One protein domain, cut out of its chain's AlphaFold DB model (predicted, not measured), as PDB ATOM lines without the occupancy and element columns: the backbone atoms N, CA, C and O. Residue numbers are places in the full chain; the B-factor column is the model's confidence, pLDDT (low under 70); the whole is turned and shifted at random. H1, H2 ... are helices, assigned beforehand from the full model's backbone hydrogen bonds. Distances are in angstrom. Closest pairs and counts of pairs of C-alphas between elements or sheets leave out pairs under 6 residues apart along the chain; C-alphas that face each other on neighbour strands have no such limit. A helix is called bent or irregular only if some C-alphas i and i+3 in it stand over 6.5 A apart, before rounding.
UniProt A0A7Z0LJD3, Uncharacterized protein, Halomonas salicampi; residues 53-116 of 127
ATOM      1  N   VAL A  53     -23.686 -23.292  -3.748       88.81
ATOM      2  CA  VAL A  53     -23.779 -24.660  -3.206       88.81
ATOM      3  C   VAL A  53     -24.823 -25.487  -3.957       88.81
ATOM      4  O   VAL A  53     -24.569 -26.655  -4.257       88.81
ATOM      5  N   TYR A  54     -25.982 -24.913  -4.280       89.12
ATOM      6  CA  TYR A  54     -27.017 -25.607  -5.045       89.12
ATOM      7  C   TYR A  54     -26.575 -25.921  -6.476       89.12
ATOM      8  O   TYR A  54     -26.811 -27.035  -6.950       89.12
ATOM      9  N   GLU A  55     -25.888 -24.983  -7.130       87.50
ATOM     10  CA  GLU A  55     -25.290 -25.178  -8.452       87.50
ATOM     11  C   GLU A  55     -24.221 -26.275  -8.424       87.50
ATOM     12  O   GLU A  55     -24.270 -27.208  -9.228       87.50
ATOM     13  N   GLN A  56     -23.307 -26.234  -7.448       90.94
ATOM     14  CA  GLN A  56     -22.276 -27.260  -7.272       90.94
ATOM     15  C   GLN A  56     -22.877 -28.653  -7.018       90.94
ATOM     16  O   GLN A  56     -22.334 -29.658  -7.478       90.94
ATOM     17  N   ALA A  57     -23.994 -28.727  -6.295       89.50
ATOM     18  CA  ALA A  57     -24.702 -29.971  -6.015       89.50
ATOM     19  C   ALA A  57     -25.630 -30.429  -7.159       89.50
ATOM     20  O   ALA A  57     -26.245 -31.492  -7.050       89.50
ATOM     21  N   GLY A  58     -25.747 -29.657  -8.248       89.88
ATOM     22  CA  GLY A  58     -26.607 -29.980  -9.389       89.88
ATOM     23  C   GLY A  58     -28.098 -30.016  -9.041       89.88
ATOM     24  O   GLY A  58     -28.856 -30.802  -9.614       89.88
ATOM     25  N   ILE A  59     -28.529 -29.215  -8.063       90.94
ATOM     26  CA  ILE A  59     -29.925 -29.165  -7.616       90.94
ATOM     27  C   ILE A  59     -30.727 -28.303  -8.594       90.94
ATOM     28  O   ILE A  59     -30.367 -27.158  -8.854       90.94
ATOM     29  N   SER A  60     -31.835 -28.839  -9.114       91.44
ATOM     30  CA  SER A  60     -32.728 -28.104 -10.018       91.44
ATOM     31  C   SER A  60     -33.388 -26.911  -9.327       91.44
ATOM     32  O   SER A  60     -33.697 -26.988  -8.140       91.44
ATOM     33  N   GLU A  61     -33.682 -25.852 -10.082       88.50
ATOM     34  CA  GLU A  61     -34.343 -24.635  -9.576       88.50
ATOM     35  C   GLU A  61     -35.611 -24.949  -8.769       88.50
ATOM     36  O   GLU A  61     -35.767 -24.472  -7.652       88.50
ATOM     37  N   GLU A  62     -36.459 -25.857  -9.265       90.31
ATOM     38  CA  GLU A  62     -37.670 -26.295  -8.558       90.31
ATOM     39  C   GLU A  62     -37.374 -26.848  -7.150       90.31
ATOM     40  O   GLU A  62     -38.076 -26.542  -6.187       90.31
ATOM     41  N   LYS A  63     -36.304 -27.639  -7.001       91.75
ATOM     42  CA  LYS A  63     -35.887 -28.176  -5.698       91.75
ATOM     43  C   LYS A  63     -35.245 -27.105  -4.824       91.75
ATOM     44  O   LYS A  63     -35.401 -27.162  -3.608       91.75
ATOM     45  N   GLN A  64     -34.542 -26.139  -5.415       89.94
ATOM     46  CA  GLN A  64     -33.993 -24.999  -4.679       89.94
ATOM     47  C   GLN A  64     -35.121 -24.168  -4.060       89.94
ATOM     48  O   GLN A  64     -35.057 -23.857  -2.872       89.94
ATOM     49  N   THR A  65     -36.187 -23.892  -4.819       90.44
ATOM     50  CA  THR A  65     -37.382 -23.204  -4.311       90.44
ATOM     51  C   THR A  65     -37.998 -23.964  -3.139       90.44
ATOM     52  O   THR A  65     -38.166 -23.384  -2.070       90.44
ATOM     53  N   GLN A  66     -38.224 -25.275  -3.278       92.31
ATOM     54  CA  GLN A  66     -38.778 -26.099  -2.192       92.31
ATOM     55  C   GLN A  66     -37.894 -26.100  -0.933       92.31
ATOM     56  O   GLN A  66     -38.398 -26.053   0.191       92.31
ATOM     57  N   LEU A  67     -36.567 -26.144  -1.094       90.69
ATOM     58  CA  LEU A  67     -35.627 -26.076   0.030       90.69
ATOM     59  C   LEU A  67     -35.651 -24.708   0.716       90.69
ATOM     60  O   LEU A  67     -35.595 -24.642   1.947       90.69
ATOM     61  N   ASN A  68     -35.743 -23.629  -0.058       88.19
ATOM     62  CA  ASN A  68     -35.810 -22.273   0.472       88.19
ATOM     63  C   ASN A  68     -37.118 -22.045   1.241       88.19
ATOM     64  O   ASN A  68     -37.067 -21.570   2.373       88.19
ATOM     65  N   GLU A  69     -38.256 -22.486   0.700       92.19
ATOM     66  CA  GLU A  69     -39.559 -22.442   1.381       92.19
ATOM     67  C   GLU A  69     -39.545 -23.239   2.695       92.19
ATOM     68  O   GLU A  69     -39.965 -22.744   3.745       92.19
ATOM     69  N   ALA A  70     -39.007 -24.464   2.677       93.62
ATOM     70  CA  ALA A  70     -38.889 -25.288   3.880       93.62
ATOM     71  C   ALA A  70     -38.000 -24.622   4.943       93.62
ATOM     72  O   ALA A  70     -38.296 -24.661   6.142       93.62
ATOM     73  N   ARG A  71     -36.909 -23.985   4.508       88.69
ATOM     74  CA  ARG A  71     -35.990 -23.268   5.388       88.69
ATOM     75  C   ARG A  71     -36.634 -22.023   5.994       88.69
ATOM     76  O   ARG A  71     -36.467 -21.797   7.192       88.69
ATOM     77  N   GLU A  72     -37.365 -21.244   5.206       91.00
ATOM     78  CA  GLU A  72     -38.106 -20.071   5.674       91.00
ATOM     79  C   GLU A  72     -39.178 -20.467   6.696       91.00
ATOM     80  O   GLU A  72     -39.218 -19.917   7.798       91.00
ATOM     81  N   SER A  73     -39.971 -21.496   6.386       93.88
ATOM     82  CA  SER A  73     -40.971 -22.049   7.302       93.88
ATOM     83  C   SER A  73     -40.350 -22.459   8.641       93.88
ATOM     84  O   SER A  73     -40.835 -22.067   9.706       93.88
ATOM     85  N   HIS A  74     -39.222 -23.172   8.602       93.88
ATOM     86  CA  HIS A  74     -38.491 -23.558   9.805       93.88
ATOM     87  C   HIS A  74     -37.972 -22.345  10.594       93.88
ATOM     88  O   HIS A  74     -38.075 -22.321  11.823       93.88
ATOM     89  N   TYR A  75     -37.423 -21.324   9.926       88.81
ATOM     90  CA  TYR A  75     -36.964 -20.116  10.612       88.81
ATOM     91  C   TYR A  75     -38.098 -19.374  11.310       88.81
ATOM     92  O   TYR A  75     -37.909 -18.951  12.451       88.81
ATOM     93  N   ASN A  76     -39.252 -19.255  10.657       93.50
ATOM     94  CA  ASN A  76     -40.425 -18.603  11.225       93.50
ATOM     95  C   ASN A  76     -40.932 -19.363  12.456       93.50
ATOM     96  O   ASN A  76     -41.039 -18.771  13.527       93.50
ATOM     97  N   ALA A  77     -41.090 -20.687  12.361       95.00
ATOM     98  CA  ALA A  77     -41.500 -21.514  13.498       95.00
ATOM     99  C   ALA A  77     -40.523 -21.407  14.687       95.00
ATOM    100  O   ALA A  77     -40.922 -21.257  15.842       95.00
ATOM    101  N   MET A  78     -39.215 -21.431  14.416       94.62
ATOM    102  CA  MET A  78     -38.201 -21.286  15.463       94.62
ATOM    103  C   MET A  78     -38.146 -19.878  16.054       94.62
ATOM    104  O   MET A  78     -37.748 -19.716  17.209       94.62
ATOM    105  N   ARG A  79     -38.490 -18.850  15.273       92.44
ATOM    106  CA  ARG A  79     -38.583 -17.474  15.755       92.44
ATOM    107  C   ARG A  79     -39.741 -17.334  16.734       92.44
ATOM    108  O   ARG A  79     -39.501 -16.875  17.845       92.44
ATOM    109  N   GLU A  80     -40.928 -17.795  16.357       94.69
ATOM    110  CA  GLU A  80     -42.115 -17.782  17.221       94.69
ATOM    111  C   GLU A  80     -41.848 -18.515  18.540       94.69
ATOM    112  O   GLU A  80     -42.069 -17.962  19.615       94.69
ATOM    113  N   LEU A  81     -41.251 -19.712  18.476       96.88
ATOM    114  CA  LEU A  81     -40.902 -20.481  19.672       96.88
ATOM    115  C   LEU A  81     -39.920 -19.736  20.592       96.88
ATOM    116  O   LEU A  81     -40.030 -19.801  21.818       96.88
ATOM    117  N   ARG A  82     -38.936 -19.027  20.022       92.50
ATOM    118  CA  ARG A  82     -38.006 -18.205  20.812       92.50
ATOM    119  C   ARG A  82     -38.719 -17.026  21.454       92.50
ATOM    120  O   ARG A  82     -38.448 -16.743  22.614       92.50
ATOM    121  N   GLU A  83     -39.587 -16.343  20.717       94.50
ATOM    122  CA  GLU A  83     -40.363 -15.208  21.226       94.50
ATOM    123  C   GLU A  83     -41.276 -15.644  22.382       94.50
ATOM    124  O   GLU A  83     -41.252 -15.010  23.438       94.50
ATOM    125  N   GLU A  84     -41.968 -16.782  22.255       96.56
ATOM    126  CA  GLU A  84     -42.753 -17.374  23.347       96.56
ATOM    127  C   GLU A  84     -41.871 -17.684  24.565       96.56
ATOM    128  O   GLU A  84     -42.198 -17.314  25.696       96.56
ATOM    129  N   HIS A  85     -40.725 -18.335  24.346       95.19
ATOM    130  CA  HIS A  85     -39.795 -18.664  25.421       95.19
ATOM    131  C   HIS A  85     -39.286 -17.411  26.145       95.19
ATOM    132  O   HIS A  85     -39.258 -17.382  27.375       95.19
ATOM    133  N   TYR A  86     -38.926 -16.357  25.405       90.19
ATOM    134  CA  TYR A  86     -38.530 -15.081  25.995       90.19
ATOM    135  C   TYR A  86     -39.667 -14.428  26.779       90.19
ATOM    136  O   TYR A  86     -39.398 -13.856  27.833       90.19
ATOM    137  N   GLY A  87     -40.909 -14.528  26.300       94.81
ATOM    138  CA  GLY A  87     -42.092 -14.080  27.035       94.81
ATOM    139  C   GLY A  87     -42.203 -14.773  28.391       94.81
ATOM    140  O   GLY A  87     -42.202 -14.109  29.424       94.81
ATOM    141  N   ARG A  88     -42.155 -16.111  28.417       96.69
ATOM    142  CA  ARG A  88     -42.213 -16.872  29.681       96.69
ATOM    143  C   ARG A  88     -41.055 -16.560  30.622       96.69
ATOM    144  O   ARG A  88     -41.236 -16.484  31.832       96.69
ATOM    145  N   MET A  89     -39.855 -16.358  30.083       95.75
ATOM    146  CA  MET A  89     -38.703 -15.957  30.890       95.75
ATOM    147  C   MET A  89     -38.905 -14.581  31.531       95.75
ATOM    148  O   MET A  89     -38.445 -14.372  32.649       95.75
ATOM    149  N   GLN A  90     -39.596 -13.657  30.858       94.75
ATOM    150  CA  GLN A  90     -39.926 -12.346  31.424       94.75
ATOM    151  C   GLN A  90     -41.000 -12.413  32.511       94.75
ATOM    152  O   GLN A  90     -40.976 -11.592  33.423       94.75
ATOM    153  N   GLU A  91     -41.910 -13.383  32.430       96.25
ATOM    154  CA  GLU A  91     -42.925 -13.629  33.460       96.25
ATOM    155  C   GLU A  91     -42.334 -14.264  34.726       96.25
ATOM    156  O   GLU A  91     -42.777 -13.963  35.832       96.25
ATOM    157  N   ILE A  92     -41.347 -15.154  34.568       97.75
ATOM    158  CA  ILE A  92     -40.758 -15.918  35.678       97.75
ATOM    159  C   ILE A  92     -39.631 -15.144  36.367       97.75
ATOM    160  O   ILE A  92     -39.507 -15.214  37.588       97.75
ATOM    161  N   LEU A  93     -38.786 -14.457  35.595       96.50
ATOM    162  CA  LEU A  93     -37.560 -13.834  36.089       96.50
ATOM    163  C   LEU A  93     -37.638 -12.316  36.023       96.50
ATOM    164  O   LEU A  93     -38.052 -11.741  35.011       96.50
ATOM    165  N   THR A  94     -37.122 -11.668  37.061       97.19
ATOM    166  CA  THR A  94     -36.864 -10.226  37.050       97.19
ATOM    167  C   THR A  94     -35.797  -9.865  36.013       97.19
ATOM    168  O   THR A  94     -35.056 -10.714  35.515       97.19
ATOM    169  N   GLU A  95     -35.709  -8.584  35.658       93.38
ATOM    170  CA  GLU A  95     -34.689  -8.107  34.718       93.38
ATOM    171  C   GLU A  95     -33.264  -8.392  35.211       93.38
ATOM    172  O   GLU A  95     -32.457  -8.938  34.459       93.38
ATOM    173  N   GLU A  96     -33.002  -8.145  36.495       96.19
ATOM    174  CA  GLU A  96     -31.703  -8.401  37.127       96.19
ATOM    175  C   GLU A  96     -31.324  -9.890  37.082       96.19
ATOM    176  O   GLU A  96     -30.192 -10.238  36.736       96.19
ATOM    177  N   GLU A  97     -32.270 -10.794  37.362       96.75
ATOM    178  CA  GLU A  97     -32.039 -12.242  37.286       96.75
ATOM    179  C   GLU A  97     -31.777 -12.714  35.851       96.75
ATOM    180  O   GLU A  97     -30.913 -13.569  35.629       96.75
ATOM    181  N   ARG A  98     -32.479 -12.153  34.855       95.12
ATOM    182  CA  ARG A  98     -32.234 -12.470  33.438       95.12
ATOM    183  C   ARG A  98     -30.846 -12.025  32.995       95.12
ATOM    184  O   ARG A  98     -30.166 -12.780  32.296       95.12
ATOM    185  N   ASP A  99     -30.411 -10.839  33.405       94.88
ATOM    186  CA  ASP A  99     -29.081 -10.332  33.077       94.88
ATOM    187  C   ASP A  99     -27.979 -11.147  33.752       94.88
ATOM    188  O   ASP A  99     -27.000 -11.527  33.097       94.88
ATOM    189  N   ALA A 100     -28.167 -11.504  35.026       95.81
ATOM    190  CA  ALA A 100     -27.265 -12.396  35.745       95.81
ATOM    191  C   ALA A 100     -27.166 -13.768  35.055       95.81
ATOM    192  O   ALA A 100     -26.062 -14.278  34.833       95.81
ATOM    193  N   LEU A 101     -28.299 -14.337  34.628       94.88
ATOM    194  CA  LEU A 101     -28.341 -15.593  33.880       94.88
ATOM    195  C   LEU A 101     -27.622 -15.479  32.525       94.88
ATOM    196  O   LEU A 101     -26.801 -16.336  32.187       94.88
ATOM    197  N   LYS A 102     -27.870 -14.409  31.755       91.94
ATOM    198  CA  LYS A 102     -27.215 -14.149  30.457       91.94
ATOM    199  C   LYS A 102     -25.699 -14.005  30.622       91.94
ATOM    200  O   LYS A 102     -24.944 -14.502  29.778       91.94
ATOM    201  N   ALA A 103     -25.239 -13.361  31.696       94.12
ATOM    202  CA  ALA A 103     -23.821 -13.243  32.026       94.12
ATOM    203  C   ALA A 103     -23.201 -14.607  32.368       94.12
ATOM    204  O   ALA A 103     -22.216 -14.998  31.736       94.12
ATOM    205  N   ALA A 104     -23.829 -15.374  33.263       95.81
ATOM    206  CA  ALA A 104     -23.360 -16.702  33.658       95.81
ATOM    207  C   ALA A 104     -23.260 -17.664  32.460       95.81
ATOM    208  O   ALA A 104     -22.236 -18.321  32.263       95.81
ATOM    209  N   MET A 105     -24.282 -17.695  31.594       91.44
ATOM    210  CA  MET A 105     -24.261 -18.499  30.366       91.44
ATOM    211  C   MET A 105     -23.120 -18.096  29.427       91.44
ATOM    212  O   MET A 105     -22.452 -18.956  28.845       91.44
ATOM    213  N   ARG A 106     -22.888 -16.788  29.265       91.56
ATOM    214  CA  ARG A 106     -21.815 -16.268  28.411       91.56
ATOM    215  C   ARG A 106     -20.444 -16.684  28.935       91.56
ATOM    216  O   ARG A 106     -19.587 -17.053  28.133       91.56
ATOM    217  N   ASP A 107     -20.228 -16.625  30.241       92.75
ATOM    218  CA  ASP A 107     -18.948 -16.990  30.846       92.75
ATOM    219  C   ASP A 107     -18.697 -18.495  30.778       92.75
ATOM    220  O   ASP A 107     -17.623 -18.909  30.338       92.75
ATOM    221  N   MET A 108     -19.724 -19.307  31.032       90.19
ATOM    222  CA  MET A 108     -19.667 -20.749  30.803       90.19
ATOM    223  C   MET A 108     -19.295 -21.068  29.344       90.19
ATOM    224  O   MET A 108     -18.422 -21.894  29.078       90.19
ATOM    225  N   GLN A 109     -19.898 -20.381  28.367       88.00
ATOM    226  CA  GLN A 109     -19.576 -20.594  26.954       88.00
ATOM    227  C   GLN A 109     -18.126 -20.212  26.611       88.00
ATOM    228  O   GLN A 109     -17.485 -20.914  25.822       88.00
ATOM    229  N   LYS A 110     -17.596 -19.122  27.183       87.62
ATOM    230  CA  LYS A 110     -16.178 -18.752  27.026       87.62
ATOM    231  C   LYS A 110     -15.271 -19.833  27.604       87.62
ATOM    232  O   LYS A 110     -14.326 -20.236  26.938       87.62
ATOM    233  N   GLU A 111     -15.584 -20.339  28.793       86.12
ATOM    234  CA  GLU A 111     -14.805 -21.393  29.440       86.12
ATOM    235  C   GLU A 111     -14.775 -22.675  28.593       86.12
ATOM    236  O   GLU A 111     -13.704 -23.230  28.347       86.12
ATOM    237  N   TYR A 112     -15.924 -23.109  28.064       83.06
ATOM    238  CA  TYR A 112     -15.988 -24.260  27.157       83.06
ATOM    239  C   TYR A 112     -15.173 -24.058  25.877       83.06
ATOM    240  O   TYR A 112     -14.515 -24.994  25.417       83.06
ATOM    241  N   ARG A 113     -15.207 -22.854  25.291       83.06
ATOM    242  CA  ARG A 113     -14.396 -22.527  24.108       83.06
ATOM    243  C   ARG A 113     -12.908 -22.550  24.435       83.06
ATOM    244  O   ARG A 113     -12.155 -23.169  23.692       83.06
ATOM    245  N   ASN A 114     -12.507 -21.965  25.560       82.38
ATOM    246  CA  ASN A 114     -11.115 -21.956  26.004       82.38
ATOM    247  C   ASN A 114     -10.609 -23.384  26.239       82.38
ATOM    248  O   ASN A 114      -9.586 -23.752  25.680       82.38
ATOM    249  N   LYS A 115     -11.374 -24.240  26.931       76.25
ATOM    250  CA  LYS A 115     -11.014 -25.658  27.146       76.25
ATOM    251  C   LYS A 115     -10.865 -26.466  25.852       76.25
ATOM    252  O   LYS A 115     -10.118 -27.441  25.828       76.25
ATOM    253  N   ARG A 116     -11.598 -26.114  24.788       73.50
ATOM    254  CA  ARG A 116     -11.460 -26.758  23.470       73.50
ATOM    255  C   ARG A 116     -10.295 -26.192  22.657       73.50
ATOM    256  O   ARG A 116      -9.624 -26.975  22.000       73.50
TER     257      ARG A 116
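AT A GLANCE: This is residues 53 to 116 of the 127 residues of an uncharacterized protein of Halomonas salicampi (UniProt A0A7Z0LJD3). The model is an open, V-shaped frame of two long helices: H2 makes one arm and the longest axis, and H3 folds back from its far end as the other arm, the two meeting in a corner near residues 89 to 98. At the other end of H2 the short helix H1 and its link, residues 57 to 60, turn in on the same side as H3, and the space between the arms is empty. The printed part has 64 residues with three named helices, H1, H2 and H3 in that order along the chain, and no named strand; the class is all helix. The whole is extended, with a radius of gyration of the C-alphas of 19.1 A, and only just flat, its C-alphas spanning 51 by 34 by 9 A.

HOW THE PARTS SIT: The longest helix is H2, residues 61 to 92, and it touches no helix. H3, residues 95 to 116, is close to H2 but not clearly touching, with 2 pairs of C-alphas within 8 A; the closest C-alphas, those of Met 89 and Arg 98, are 7.8 A apart. Their lines stand at a steep tilt of 53 degrees, and they run opposite ways. H1, residues 53 to 56, is also close to H2 but not clearly touching; the closest C-alphas, those of Tyr 54 and Gln 64, are 7.0 A apart. H1 and H3 are apart. In H2 and H3 every O i to N i+4 pair is within hydrogen-bond range. H1, with four residues, is too short for such a pair; its one O i to N i+3 pair is within range.

IN THESE COORDINATES: H2 runs from Glu 61, with its C-alpha at (-34.343, -24.635, -9.576), to Ile 92, with its C-alpha at (-40.758, -15.918, 35.678), a length of 46.5 A. H3 runs from Glu 95 to Arg 116 over 31.8 A, and C-alpha 116 is at (-11.460, -26.758, 23.470). H1 runs from Val 53, with its C-alpha at (-23.779, -24.660, -3.206), to Gln 56. No helix is bent or irregular.

THE WHOLE: The two C-alphas farthest apart are those of Gly 58 and Glu 96, at 51.5 A, while the first and last printed C-alphas, those of Val 53 and Arg 116, are 29.5 A apart. Residues 56 to 62, residues 65 to 88 of H2 and residues 102 to 116 of H3 stand free. Both links, from H1 to H2 and from H2 to H3, are tight, with 4 and 2 residues. The printed part has no cut. The mean pLDDT of the printed part is 91.6, and no printed residue is under 70.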